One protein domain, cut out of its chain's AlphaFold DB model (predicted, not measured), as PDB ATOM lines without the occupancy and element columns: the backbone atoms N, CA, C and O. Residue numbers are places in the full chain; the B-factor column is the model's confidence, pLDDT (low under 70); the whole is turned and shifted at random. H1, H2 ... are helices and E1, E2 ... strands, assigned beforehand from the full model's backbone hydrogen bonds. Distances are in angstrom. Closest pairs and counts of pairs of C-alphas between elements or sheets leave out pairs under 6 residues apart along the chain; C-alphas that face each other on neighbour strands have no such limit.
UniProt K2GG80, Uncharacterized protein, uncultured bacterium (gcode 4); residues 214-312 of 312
ATOM      1  N   ILE A 214     278.570 291.169 304.174       79.88
ATOM      2  CA  ILE A 214     279.312 291.958 305.145       79.88
ATOM      3  C   ILE A 214     278.685 293.338 305.248       79.88
ATOM      4  O   ILE A 214     278.766 294.149 304.325       79.88
ATOM      5  N   ASP A 215     278.106 293.630 306.406       84.19
ATOM      6  CA  ASP A 215     277.369 294.871 306.669       84.19
ATOM      7  C   ASP A 215     278.287 296.051 307.062       84.19
ATOM      8  O   ASP A 215     277.946 296.887 307.905       84.19
ATOM      9  N   TRP A 216     279.501 296.095 306.501       86.06
ATOM     10  CA  TRP A 216     280.525 297.102 306.793       86.06
ATOM     11  C   TRP A 216     280.809 297.998 305.583       86.06
ATOM     12  O   TRP A 216     280.468 297.691 304.438       86.06
ATOM     13  N   VAL A 217     281.465 299.124 305.860       91.00
ATOM     14  CA  VAL A 217     282.068 300.007 304.863       91.00
ATOM     15  C   VAL A 217     283.528 299.615 304.700       91.00
ATOM     16  O   VAL A 217     284.292 299.669 305.662       91.00
ATOM     17  N   TYR A 218     283.910 299.274 303.479       92.94
ATOM     18  CA  TYR A 218     285.283 298.956 303.112       92.94
ATOM     19  C   TYR A 218     285.906 300.077 302.296       92.94
ATOM     20  O   TYR A 218     285.254 300.628 301.408       92.94
ATOM     21  N   CYS A 219     287.160 300.409 302.588       95.75
ATOM     22  CA  CYS A 219     287.857 301.510 301.934       95.75
ATOM     23  C   CYS A 219     289.293 301.149 301.569       95.75
ATOM     24  O   CYS A 219     290.040 300.673 302.426       95.75
ATOM     25  N   ASP A 220     289.654 301.369 300.298       95.12
ATOM     26  CA  ASP A 220     290.976 301.020 299.761       95.12
ATOM     27  C   ASP A 220     292.094 301.941 300.209       95.12
ATOM     28  O   ASP A 220     291.860 303.100 300.531       95.12
ATOM     29  N   ILE A 221     293.316 301.410 300.221       92.94
ATOM     30  CA  ILE A 221     294.517 302.202 300.467       92.94
ATOM     31  C   ILE A 221     294.977 302.853 299.165       92.94
ATOM     32  O   ILE A 221     295.007 304.084 299.079       92.94
ATOM     33  N   ASP A 222     295.306 302.041 298.161       88.94
ATOM     34  CA  ASP A 222     295.999 302.485 296.952       88.94
ATOM     35  C   ASP A 222     295.136 303.422 296.105       88.94
ATOM     36  O   ASP A 222     294.015 303.101 295.713       88.94
ATOM     37  N   ASP A 223     295.659 304.626 295.870       90.69
ATOM     38  CA  ASP A 223     295.025 305.723 295.137       90.69
ATOM     39  C   ASP A 223     293.595 306.066 295.616       90.69
ATOM     40  O   ASP A 223     292.836 306.736 294.914       90.69
ATOM     41  N   THR A 224     293.252 305.649 296.841       95.12
ATOM     42  CA  THR A 224     291.957 305.857 297.503       95.12
ATOM     43  C   THR A 224     292.148 306.582 298.835       95.12
ATOM     44  O   THR A 224     291.496 307.596 299.079       95.12
ATOM     45  N   ILE A 225     293.088 306.136 299.672       95.62
ATOM     46  CA  ILE A 225     293.553 306.855 300.870       95.62
ATOM     47  C   ILE A 225     294.913 307.499 300.612       95.62
ATOM     48  O   ILE A 225     295.138 308.634 301.036       95.62
ATOM     49  N   ILE A 226     295.810 306.796 299.917       92.06
ATOM     50  CA  ILE A 226     297.186 307.222 299.651       92.06
ATOM     51  C   ILE A 226     297.426 307.177 298.143       92.06
ATOM     52  O   ILE A 226     297.253 306.133 297.526       92.06
ATOM     53  N   ARG A 227     297.843 308.291 297.543       89.50
ATOM     54  CA  ARG A 227     298.268 308.322 296.135       89.50
ATOM     55  C   ARG A 227     299.612 307.629 295.937       89.50
ATOM     56  O   ARG A 227     300.411 307.533 296.865       89.50
ATOM     57  N   ALA A 228     299.928 307.282 294.691       84.19
ATOM     58  CA  ALA A 228     301.248 306.772 294.301       84.19
ATOM     59  C   ALA A 228     302.449 307.641 294.756       84.19
ATOM     60  O   ALA A 228     303.551 307.123 294.936       84.19
ATOM     61  N   ASP A 229     302.258 308.951 294.955       85.94
ATOM     62  CA  ASP A 229     303.281 309.884 295.456       85.94
ATOM     63  C   ASP A 229     303.338 309.992 296.994       85.94
ATOM     64  O   ASP A 229     304.021 310.868 297.527       85.94
ATOM     65  N   TRP A 230     302.642 309.102 297.704       85.06
ATOM     66  CA  TRP A 230     302.503 309.055 299.164       85.06
ATOM     67  C   TRP A 230     301.684 310.193 299.783       85.06
ATOM     68  O   TRP A 230     301.659 310.340 301.006       85.06
ATOM     69  N   THR A 231     300.976 310.991 298.981       91.62
ATOM     70  CA  THR A 231     300.069 312.013 299.517       91.62
ATOM     71  C   THR A 231     298.732 311.418 299.953       91.62
ATOM     72  O   THR A 231     298.167 310.551 299.285       91.62
ATOM     73  N   LEU A 232     298.191 311.915 301.069       93.62
ATOM     74  CA  LEU A 232     296.880 311.494 301.569       93.62
ATOM     75  C   LEU A 232     295.734 312.144 300.783       93.62
ATOM     76  O   LEU A 232     295.753 313.340 300.475       93.62
ATOM     77  N   ILE A 233     294.684 311.369 300.533       94.81
ATOM     78  CA  ILE A 233     293.428 311.811 299.927       94.81
ATOM     79  C   ILE A 233     292.424 312.087 301.053       94.81
ATOM     80  O   ILE A 233     291.606 311.249 301.424       94.81
ATOM     81  N   LEU A 234     292.491 313.288 301.636       94.00
ATOM     82  CA  LEU A 234     291.660 313.652 302.793       94.00
ATOM     83  C   LEU A 234     290.154 313.693 302.488       94.00
ATOM     84  O   LEU A 234     289.356 313.481 303.391       94.00
ATOM     85  N   SER A 235     289.747 313.871 301.229       95.19
ATOM     86  CA  SER A 235     288.331 313.777 300.844       95.19
ATOM     87  C   SER A 235     287.733 312.391 301.108       95.19
ATOM     88  O   SER A 235     286.532 312.272 301.339       95.19
ATOM     89  N   THR A 236     288.557 311.341 301.115       96.38
ATOM     90  CA  THR A 236     288.127 309.987 301.480       96.38
ATOM     91  C   THR A 236     287.784 309.910 302.968       96.38
ATOM     92  O   THR A 236     286.800 309.270 303.334       96.38
ATOM     93  N   LEU A 237     288.511 310.638 303.828       95.94
ATOM     94  CA  LEU A 237     288.215 310.720 305.261       95.94
ATOM     95  C   LEU A 237     286.817 311.303 305.513       95.94
ATOM     96  O   LEU A 237     286.060 310.737 306.296       95.94
ATOM     97  N   ASP A 238     286.436 312.364 304.795       95.38
ATOM     98  CA  ASP A 238     285.107 312.981 304.921       95.38
ATOM     99  C   ASP A 238     283.972 311.989 304.594       95.38
ATOM    100  O   ASP A 238     282.910 311.990 305.230       95.38
ATOM    101  N   ILE A 239     284.192 311.110 303.606       96.31
ATOM    102  CA  ILE A 239     283.244 310.050 303.234       96.31
ATOM    103  C   ILE A 239     283.129 309.026 304.366       96.31
ATOM    104  O   ILE A 239     282.011 308.654 304.736       96.31
ATOM    105  N   LEU A 240     284.258 308.594 304.934       95.94
ATOM    106  CA  LEU A 240     284.289 307.645 306.048       95.94
ATOM    107  C   LEU A 240     283.583 308.211 307.283       95.94
ATOM    108  O   LEU A 240     282.680 307.572 307.817       95.94
ATOM    109  N   GLU A 241     283.882 309.447 307.678       94.69
ATOM    110  CA  GLU A 241     283.253 310.091 308.840       94.69
ATOM    111  C   GLU A 241     281.736 310.248 308.688       94.69
ATOM    112  O   GLU A 241     280.984 310.184 309.668       94.69
ATOM    113  N   LYS A 242     281.244 310.428 307.458       95.69
ATOM    114  CA  LYS A 242     279.804 310.456 307.183       95.69
ATOM    115  C   LYS A 242     279.137 309.108 307.473       95.69
ATOM    116  O   LYS A 242     277.982 309.102 307.911       95.69
ATOM    117  N   TYR A 243     279.811 307.991 307.214       94.81
ATOM    118  CA  TYR A 243     279.294 306.656 307.523       94.81
ATOM    119  C   TYR A 243     279.499 306.269 308.988       94.81
ATOM    120  O   TYR A 243     278.609 305.651 309.571       94.81
ATOM    121  N   GLU A 244     280.584 306.724 309.613       92.25
ATOM    122  CA  GLU A 244     280.817 306.569 311.054       92.25
ATOM    123  C   GLU A 244     279.666 307.207 311.855       92.25
ATOM    124  O   GLU A 244     279.071 306.570 312.722       92.25
ATOM    125  N   LYS A 245     279.240 308.424 311.475       93.31
ATOM    126  CA  LYS A 245     278.067 309.119 312.054       93.31
ATOM    127  C   LYS A 245     276.736 308.385 311.845       93.31
ATOM    128  O   LYS A 245     275.771 308.661 312.553       93.31
ATOM    129  N   GLN A 246     276.670 307.477 310.872       92.06
ATOM    130  CA  GLN A 246     275.521 306.601 310.617       92.06
ATOM    131  C   GLN A 246     275.657 305.245 311.323       92.06
ATOM    132  O   GLN A 246     274.888 304.333 311.027       92.06
ATOM    133  N   TRP A 247     276.613 305.110 312.249       90.12
ATOM    134  CA  TRP A 247     276.892 303.885 313.002       90.12
ATOM    135  C   TRP A 247     277.276 302.694 312.117       90.12
ATOM    136  O   TRP A 247     277.051 301.542 312.484       90.12
ATOM    137  N   LYS A 248     277.860 302.958 310.942       90.00
ATOM    138  CA  LYS A 248     278.429 301.913 310.092       90.00
ATOM    139  C   LYS A 248     279.835 301.568 310.564       90.00
ATOM    140  O   LYS A 248     280.651 302.459 310.784       90.00
ATOM    141  N   ALA A 249     280.120 300.274 310.683       92.06
ATOM    142  CA  ALA A 249     281.471 299.802 310.942       92.06
ATOM    143  C   ALA A 249     282.338 300.029 309.697       92.06
ATOM    144  O   ALA A 249     281.938 299.667 308.591       92.06
ATOM    145  N   ILE A 250     283.509 300.634 309.882       94.50
ATOM    146  CA  ILE A 250     284.438 300.992 308.806       94.50
ATOM    147  C   ILE A 250     285.692 300.147 308.948       94.50
ATOM    148  O   ILE A 250     286.243 300.061 310.042       94.50
ATOM    149  N   HIS A 251     286.143 299.565 307.844       94.88
ATOM    150  CA  HIS A 251     287.382 298.808 307.762       94.88
ATOM    151  C   HIS A 251     288.209 299.316 306.582       94.88
ATOM    152  O   HIS A 251     287.693 299.502 305.476       94.88
ATOM    153  N   ILE A 252     289.501 299.525 306.814       96.12
ATOM    154  CA  ILE A 252     290.460 299.713 305.730       96.12
ATOM    155  C   ILE A 252     290.874 298.332 305.258       96.12
ATOM    156  O   ILE A 252     291.160 297.452 306.066       96.12
ATOM    157  N   TRP A 253     290.900 298.134 303.952       90.25
ATOM    158  CA  TRP A 253     291.328 296.872 303.360       90.25
ATOM    159  C   TRP A 253     292.585 297.061 302.516       90.25
ATOM    160  O   TRP A 253     292.885 298.151 302.033       90.25
ATOM    161  N   THR A 254     293.355 296.001 302.332       84.94
ATOM    162  CA  THR A 254     294.547 296.083 301.491       84.94
ATOM    163  C   THR A 254     294.910 294.737 300.885       84.94
ATOM    164  O   THR A 254     294.560 293.684 301.421       84.94
ATOM    165  N   TRP A 255     295.610 294.784 299.753       76.50
ATOM    166  CA  TRP A 255     296.336 293.640 299.199       76.50
ATOM    167  C   TRP A 255     297.775 293.548 299.708       76.50
ATOM    168  O   TRP A 255     298.457 292.560 299.436       76.50
ATOM    169  N   TRP A 256     298.248 294.583 300.402       75.38
ATOM    170  CA  TRP A 256     299.577 294.610 300.985       75.38
ATOM    171  C   TRP A 256     299.672 293.633 302.155       75.38
ATOM    172  O   TRP A 256     298.674 293.191 302.727       75.38
ATOM    173  N   GLU A 257     300.910 293.338 302.531       76.81
ATOM    174  CA  GLU A 257     301.201 292.753 303.830       76.81
ATOM    175  C   GLU A 257     300.698 293.713 304.935       76.81
ATOM    176  O   GLU A 257     300.794 294.941 304.805       76.81
ATOM    177  N   LEU A 258     300.058 293.161 305.973       80.69
ATOM    178  CA  LEU A 258     299.293 293.952 306.938       80.69
ATOM    179  C   LEU A 258     300.186 294.851 307.793       80.69
ATOM    180  O   LEU A 258     299.778 295.972 308.091       80.69
ATOM    181  N   GLU A 259     301.376 294.400 308.183       83.75
ATOM    182  CA  GLU A 259     302.310 295.223 308.953       83.75
ATOM    183  C   GLU A 259     302.825 296.393 308.112       83.75
ATOM    184  O   GLU A 259     302.788 297.534 308.574       83.75
ATOM    185  N   LEU A 260     303.164 296.161 306.840       83.56
ATOM    186  CA  LEU A 260     303.536 297.243 305.923       83.56
ATOM    187  C   LEU A 260     302.413 298.281 305.782       83.56
ATOM    188  O   LEU A 260     302.655 299.484 305.850       83.56
ATOM    189  N   ALA A 261     301.170 297.844 305.588       87.88
ATOM    190  CA  ALA A 261     300.040 298.763 305.487       87.88
ATOM    191  C   ALA A 261     299.772 299.522 306.799       87.88
ATOM    192  O   ALA A 261     299.482 300.718 306.747       87.88
ATOM    193  N   LYS A 262     299.934 298.883 307.966       92.88
ATOM    194  CA  LYS A 262     299.867 299.573 309.266       92.88
ATOM    195  C   LYS A 262     300.936 300.650 309.381       92.88
ATOM    196  O   LYS A 262     300.602 301.776 309.728       92.88
ATOM    197  N   GLU A 263     302.188 300.340 309.050       91.56
ATOM    198  CA  GLU A 263     303.286 301.315 309.075       91.56
ATOM    199  C   GLU A 263     302.994 302.526 308.186       91.56
ATOM    200  O   GLU A 263     303.307 303.660 308.542       91.56
ATOM    201  N   LYS A 264     302.362 302.301 307.032       88.75
ATOM    202  CA  LYS A 264     302.012 303.367 306.086       88.75
ATOM    203  C   LYS A 264     300.838 304.225 306.541       88.75
ATOM    204  O   LYS A 264     300.780 305.398 306.180       88.75
ATOM    205  N   LEU A 265     299.925 303.661 307.322       93.56
ATOM    206  CA  LEU A 265     298.808 304.395 307.914       93.56
ATOM    207  C   LEU A 265     299.166 305.024 309.266       93.56
ATOM    208  O   LEU A 265     298.436 305.912 309.710       93.56
ATOM    209  N   ALA A 266     300.267 304.617 309.900       94.81
ATOM    210  CA  ALA A 266     300.691 305.109 311.205       94.81
ATOM    211  C   ALA A 266     300.869 306.636 311.217       94.81
ATOM    212  O   ALA A 266     301.502 307.224 310.338       94.81
ATOM    213  N   GLY A 267     300.296 307.295 312.224       92.25
ATOM    214  CA  GLY A 267     300.309 308.751 312.355       92.25
ATOM    215  C   GLY A 267     299.359 309.489 311.405       92.25
ATOM    216  O   GLY A 267     299.338 310.721 311.408       92.25
ATOM    217  N   THR A 268     298.559 308.774 310.607       95.00
ATOM    218  CA  THR A 268     297.518 309.365 309.755       95.00
ATOM    219  C   THR A 268     296.143 309.295 310.434       95.00
ATOM    220  O   THR A 268     295.911 308.438 311.289       95.00
ATOM    221  N   PRO A 269     295.160 310.118 310.020       95.19
ATOM    222  CA  PRO A 269     293.786 310.011 310.525       95.19
ATOM    223  C   PRO A 269     293.092 308.668 310.235       95.19
ATOM    224  O   PRO A 269     292.040 308.393 310.812       95.19
ATOM    225  N   PHE A 270     293.648 307.855 309.331       96.06
ATOM    226  CA  PHE A 270     293.099 306.561 308.930       96.06
ATOM    227  C   PHE A 270     293.561 305.409 309.834       96.06
ATOM    228  O   PHE A 270     292.912 304.370 309.842       96.06
ATOM    229  N   GLU A 271     294.615 305.603 310.640       95.94
ATOM    230  CA  GLU A 271     295.165 304.594 311.566       95.94
ATOM    231  C   GLU A 271     294.119 304.045 312.548       95.94
ATOM    232  O   GLU A 271     294.185 302.893 312.968       95.94
ATOM    233  N   ARG A 272     293.125 304.866 312.908       94.81
ATOM    234  CA  ARG A 272     292.067 304.488 313.857       94.81
ATOM    235  C   ARG A 272     291.116 303.413 313.334       94.81
ATOM    236  O   ARG A 272     290.387 302.821 314.129       94.81
ATOM    237  N   PHE A 273     291.051 303.213 312.020       95.56
ATOM    238  CA  PHE A 273     290.138 302.252 311.418       95.56
ATOM    239  C   PHE A 273     290.794 300.866 311.380       95.56
ATOM    240  O   PHE A 273     291.958 300.757 310.995       95.56
ATOM    241  N   PRO A 274     290.067 299.793 311.744       94.88
ATOM    242  CA  PRO A 274     290.575 298.433 311.631       94.88
ATOM    243  C   PRO A 274     291.097 298.137 310.222       94.88
ATOM    244  O   PRO A 274     290.376 298.320 309.239       94.88
ATOM    245  N   LEU A 275     292.338 297.662 310.140       93.62
ATOM    246  CA  LEU A 275     292.952 297.216 308.895       93.62
ATOM    247  C   LEU A 275     292.752 295.709 308.727       93.62
ATOM    248  O   LEU A 275     293.062 294.933 309.633       93.62
ATOM    249  N   VAL A 276     292.282 295.301 307.554       87.94
ATOM    250  CA  VAL A 276     292.038 293.899 307.218       87.94
ATOM    251  C   VAL A 276     292.576 293.543 305.834       87.94
ATOM    252  O   VAL A 276     292.784 294.409 304.984       87.94
ATOM    253  N   SER A 277     292.800 292.253 305.586       79.62
ATOM    254  CA  SER A 277     293.267 291.801 304.280       79.62
ATOM    255  C   SER A 277     292.106 291.629 303.309       79.62
ATOM    256  O   SER A 277     291.104 291.010 303.652       79.62
ATOM    257  N   LYS A 278     292.249 292.093 302.061       74.75
ATOM    258  CA  LYS A 278     291.288 291.779 300.988       74.75
ATOM    259  C   LYS A 278     291.228 290.269 300.699       74.75
ATOM    260  O   LYS A 278     290.186 289.793 300.253       74.75
ATOM    261  N   TYR A 279     292.297 289.513 300.990       67.44
ATOM    262  CA  TYR A 279     292.331 288.053 300.818       67.44
ATOM    263  C   TYR A 279     291.303 287.338 301.711       67.44
ATOM    264  O   TYR A 279     290.701 286.360 301.273       67.44
ATOM    265  N   ASP A 280     291.041 287.862 302.913       70.00
ATOM    266  CA  ASP A 280     290.164 287.225 303.910       70.00
ATOM    267  C   ASP A 280     288.669 287.332 303.566       70.00
ATOM    268  O   ASP A 280     287.850 286.576 304.086       70.00
ATOM    269  N   TYR A 281     288.305 288.272 302.688       71.50
ATOM    270  CA  TYR A 281     286.913 288.579 302.335       71.50
ATOM    271  C   TYR A 281     286.602 288.322 300.862       71.50
ATOM    272  O   TYR A 281     285.547 288.732 300.379       71.50
ATOM    273  N   ALA A 282     287.500 287.656 300.130       62.19
ATOM    274  CA  ALA A 282     287.260 287.302 298.740       62.19
ATOM    275  C   ALA A 282     285.907 286.584 298.593       62.19
ATOM    276  O   ALA A 282     285.580 285.695 299.378       62.19
ATOM    277  N   TRP A 283     285.142 286.967 297.565       64.19
ATOM    278  CA  TRP A 283     283.804 286.433 297.261       64.19
ATOM    279  C   TRP A 283     282.645 286.884 298.154       64.19
ATOM    280  O   TRP A 283     281.525 286.431 297.936       64.19
ATOM    281  N   ALA A 284     282.866 287.787 299.107       76.19
ATOM    282  CA  ALA A 284     281.785 288.323 299.926       76.19
ATOM    283  C   ALA A 284     280.931 289.386 299.205       76.19
ATOM    284  O   ALA A 284     281.344 289.983 298.205       76.19
ATOM    285  N   ASN A 285     279.759 289.682 299.771       81.50
ATOM    286  CA  ASN A 285     278.914 290.803 299.363       81.50
ATOM    287  C   ASN A 285     279.005 291.921 300.407       81.50
ATOM    288  O   ASN A 285     278.310 291.912 301.423       81.50
ATOM    289  N   ALA A 286     279.866 292.901 300.160       86.38
ATOM    290  CA  ALA A 286     279.995 294.068 301.017       86.38
ATOM    291  C   ALA A 286     278.771 294.991 300.889       86.38
ATOM    292  O   ALA A 286     278.196 295.170 299.811       86.38
ATOM    293  N   GLU A 287     278.379 295.641 301.979       90.75
ATOM    294  CA  GLU A 287     277.327 296.650 301.933       90.75
ATOM    295  C   GLU A 287     277.799 297.889 301.167       90.75
ATOM    296  O   GLU A 287     277.110 298.356 300.256       90.75
ATOM    297  N   ILE A 288     278.979 298.413 301.515       94.50
ATOM    298  CA  ILE A 288     279.533 299.621 300.902       94.50
ATOM    299  C   ILE A 288     281.020 299.435 300.616       94.50
ATOM    300  O   ILE A 288     281.795 299.102 301.507       94.50
ATOM    301  N   VAL A 289     281.414 299.725 299.380       94.69
ATOM    302  CA  VAL A 289     282.811 299.747 298.938       94.69
ATOM    303  C   VAL A 289     283.197 301.155 298.496       94.69
ATOM    304  O   VAL A 289     282.444 301.796 297.760       94.69
ATOM    305  N   ILE A 290     284.364 301.621 298.942       96.25
ATOM    306  CA  ILE A 290     284.999 302.882 298.555       96.25
ATOM    307  C   ILE A 290     286.359 302.561 297.932       96.25
ATOM    308  O   ILE A 290     287.245 302.042 298.611       96.25
ATOM    309  N   ASP A 291     286.509 302.854 296.646       94.12
ATOM    310  CA  ASP A 291     287.692 302.493 295.857       94.12
ATOM    311  C   ASP A 291     287.802 303.433 294.639       94.12
ATOM    312  O   ASP A 291     286.804 304.014 294.208       94.12
ATOM    313  N   ASN A 292     288.991 303.618 294.074       91.50
ATOM    314  CA  ASN A 292     289.205 304.482 292.913       91.50
ATOM    315  C   ASN A 292     288.907 303.784 291.567       91.50
ATOM    316  O   ASN A 292     288.731 304.440 290.524       91.50
ATOM    317  N   VAL A 293     288.834 302.446 291.560       82.62
ATOM    318  CA  VAL A 293     288.500 301.666 290.365       82.62
ATOM    319  C   VAL A 293     286.989 301.615 290.119       82.62
ATOM    320  O   VAL A 293     286.177 302.039 290.938       82.62
ATOM    321  N   SER A 294     286.572 301.141 288.939       78.25
ATOM    322  CA  SER A 294     285.143 300.930 288.674       78.25
ATOM    323  C   SER A 294     284.615 299.719 289.459       78.25
ATOM    324  O   SER A 294     285.397 298.803 289.723       78.25
ATOM    325  N   PRO A 295     283.307 299.655 289.774       74.00
ATOM    326  CA  PRO A 295     282.712 298.509 290.465       74.00
ATOM    327  C   PRO A 295     282.974 297.179 289.752       74.00
ATOM    328  O   PRO A 295     283.226 296.165 290.395       74.00
ATOM    329  N   GLU A 296     282.958 297.181 288.419       67.69
ATOM    330  CA  GLU A 296     283.219 295.996 287.602       67.69
ATOM    331  C   GLU A 296     284.681 295.576 287.718       67.69
ATOM    332  O   GLU A 296     284.966 294.408 287.968       67.69
ATOM    333  N   LYS A 297     285.617 296.525 287.580       64.75
ATOM    334  CA  LYS A 297     287.051 296.248 287.720       64.75
ATOM    335  C   LYS A 297     287.374 295.765 289.134       64.75
ATOM    336  O   LYS A 297     288.116 294.799 289.281       64.75
ATOM    337  N   PHE A 298     286.773 296.390 290.141       73.12
ATOM    338  CA  PHE A 298     286.894 296.000 291.536       73.12
ATOM    339  C   PHE A 298     286.420 294.561 291.755       73.12
ATOM    340  O   PHE A 298     287.186 293.729 292.236       73.12
ATOM    341  N   ALA A 299     285.189 294.247 291.341       64.25
ATOM    342  CA  ALA A 299     284.614 292.916 291.501       64.25
ATOM    343  C   ALA A 299     285.417 291.849 290.742       64.25
ATOM    344  O   ALA A 299     285.577 290.735 291.232       64.25
ATOM    345  N   ILE A 300     285.983 292.191 289.580       55.41
ATOM    346  CA  ILE A 300     286.884 291.310 288.822       55.41
ATOM    347  C   ILE A 300     288.183 291.045 289.596       55.41
ATOM    348  O   ILE A 300     288.645 289.906 289.652       55.41
ATOM    349  N   GLN A 301     288.778 292.083 290.190       61.16
ATOM    350  CA  GLN A 301     290.046 291.978 290.912       61.16
ATOM    351  C   GLN A 301     289.897 291.221 292.235       61.16
ATOM    352  O   GLN A 301     290.703 290.345 292.542       61.16
ATOM    353  N   THR A 302     288.866 291.532 293.019       64.12
ATOM    354  CA  THR A 302     288.711 291.022 294.390       64.12
ATOM    355  C   THR A 302     287.791 289.808 294.478       64.12
ATOM    356  O   THR A 302     287.985 288.935 295.325       64.12
ATOM    357  N   GLY A 303     286.824 289.689 293.569       59.62
ATOM    358  CA  GLY A 303     285.697 288.764 293.697       59.62
ATOM    359  C   GLY A 303     284.619 289.262 294.662       59.62
ATOM    360  O   GLY A 303     283.632 288.567 294.851       59.62
ATOM    361  N   ILE A 304     284.790 290.437 295.276       73.31
ATOM    362  CA  ILE A 304     283.836 291.032 296.215       73.31
ATOM    363  C   ILE A 304     282.821 291.846 295.418       73.31
ATOM    364  O   ILE A 304     283.197 292.661 294.573       73.31
ATOM    365  N   THR A 305     281.534 291.666 295.704       81.44
ATOM    366  CA  THR A 305     280.501 292.567 295.182       81.44
ATOM    367  C   THR A 305     280.091 293.575 296.245       81.44
ATOM    368  O   THR A 305     280.323 293.371 297.436       81.44
ATOM    369  N   ALA A 306     279.512 294.692 295.816       86.00
ATOM    370  CA  ALA A 306     279.074 295.745 296.716       86.00
ATOM    371  C   ALA A 306     277.605 296.080 296.460       86.00
ATOM    372  O   ALA A 306     277.231 296.354 295.318       86.00
ATOM    373  N   LYS A 307     276.782 296.143 297.515       88.62
ATOM    374  CA  LYS A 307     275.409 296.678 297.415       88.62
ATOM    375  C   LYS A 307     275.442 298.157 297.014       88.62
ATOM    376  O   LYS A 307     274.581 298.628 296.272       88.62
ATOM    377  N   LYS A 308     276.463 298.889 297.474       93.06
ATOM    378  CA  LYS A 308     276.758 300.271 297.092       93.06
ATOM    379  C   LYS A 308     278.248 300.453 296.826       93.06
ATOM    380  O   LYS A 308     279.077 300.100 297.655       93.06
ATOM    381  N   PHE A 309     278.578 301.093 295.711       93.88
ATOM    382  CA  PHE A 309     279.954 301.411 295.346       93.88
ATOM    383  C   PHE A 309     280.150 302.926 295.261       93.88
ATOM    384  O   PHE A 309     279.333 303.627 294.661       93.88
ATOM    385  N   ILE A 310     281.215 303.437 295.870       94.44
ATOM    386  CA  ILE A 310     281.575 304.853 295.880       94.44
ATOM    387  C   ILE A 310     282.947 304.973 295.251       94.44
ATOM    388  O   ILE A 310     283.939 304.527 295.821       94.44
ATOM    389  N   ARG A 311     282.984 305.592 294.077       92.62
ATOM    390  CA  ARG A 311     284.237 305.877 293.403       92.62
ATOM    391  C   ARG A 311     284.805 307.204 293.887       92.62
ATOM    392  O   ARG A 311     284.062 308.189 293.908       92.62
ATOM    393  N   VAL A 312     286.081 307.210 294.256       87.81
ATOM    394  CA  VAL A 312     286.850 308.420 294.595       87.81
ATOM    395  C   VAL A 312     287.852 308.780 293.508       87.81
ATOM    396  O   VAL A 312     288.209 307.889 292.704       87.81
TER     397      VAL A 312
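This is residues 214 to 312 of the 312 residues of an uncharacterized protein of uncultured bacterium (gcode 4) (UniProt K2GG80). A strongly twisted sheet of five parallel strands runs through the middle of a rounded body, with H1 lengthwise over E1 and E4 on one face and H4 on the opposite face, beside the strands near E5. H2 covers the E3 edge, and short H3 sits at the sheet's level. The printed part has 99 residues with four named helices and five named strands, in the order E1 H1 E2 H2 E3 H3 E4 H4 E5; the sheet's order is E3 E2 E1 E4 E5, and the class is mixed, helices and strands. It is compact, with a radius of gyration of the C-alphas of 12.3 A, and spans 31 by 29 by 21 A.

Find C-alpha 214 at (279.312, 291.958, 305.145); from there E1 runs 15.7 A through residues 214 to 220. Beside it are E4, residues 285 to 291, 15.0 A, and E2, residues 250 to 254, 13.4 A. E3 is residues 275 to 277, and E5, residues 305 to 311, runs 13.9 A to C-alpha 311 at (284.237, 305.877, 293.403). H1, residues 234 to 244, begins at C-alpha 234 (291.660, 313.652, 302.793) and is 15.4 A long. Look for H2 at residues 258 to 265, H3 at 278 to 281 and H4 at 295 to 302.

Start at E1 and E4, parallel at 18 degrees: N 218 and O 288 are 2.9 A apart. E4 and edge strand E5 stand at 17 degrees, with N 310 and O 289 at 2.8 A. On the other side of E1, E2 stands at 52 degrees, with N 251 and O 217 at 2.9 A; then comes edge strand E3, with N 276 and O 252 at 2.8 A. H1 is on the sheet at a height of 9.9 A, along the strands, 7 degrees from E1 on the local plane; its closest C-alpha pair with E1 is Val 217 and Tyr 243, 7.7 A. H2 is over E3 and only just over E2, with 3 C-alphas there. The closest C-alphas of H4 and E5 are Ala 299 and Thr 305, 5.5 A. E1, H1, E2 is a strand-helix-strand unit, two parallel neighbour strands with a helix between, and its crossover is right-handed; so are those of E2, H2, E3 and E4, H4, E5, and of the split unit E3, H3, E4, whose strands have E2 and E1 between them. In H1, H2 and H4 every O i to N i+4 pair is within hydrogen-bond range; H3 is too short for one.

The C-alphas farthest apart are those of Gly 267 and Glu 296, 32.7 A. The printed part has no cut, and the long link is E1 to H1. Look for pLDDT under 70 at residues 279, 282 to 283, 296 to 297 and 299 to 303.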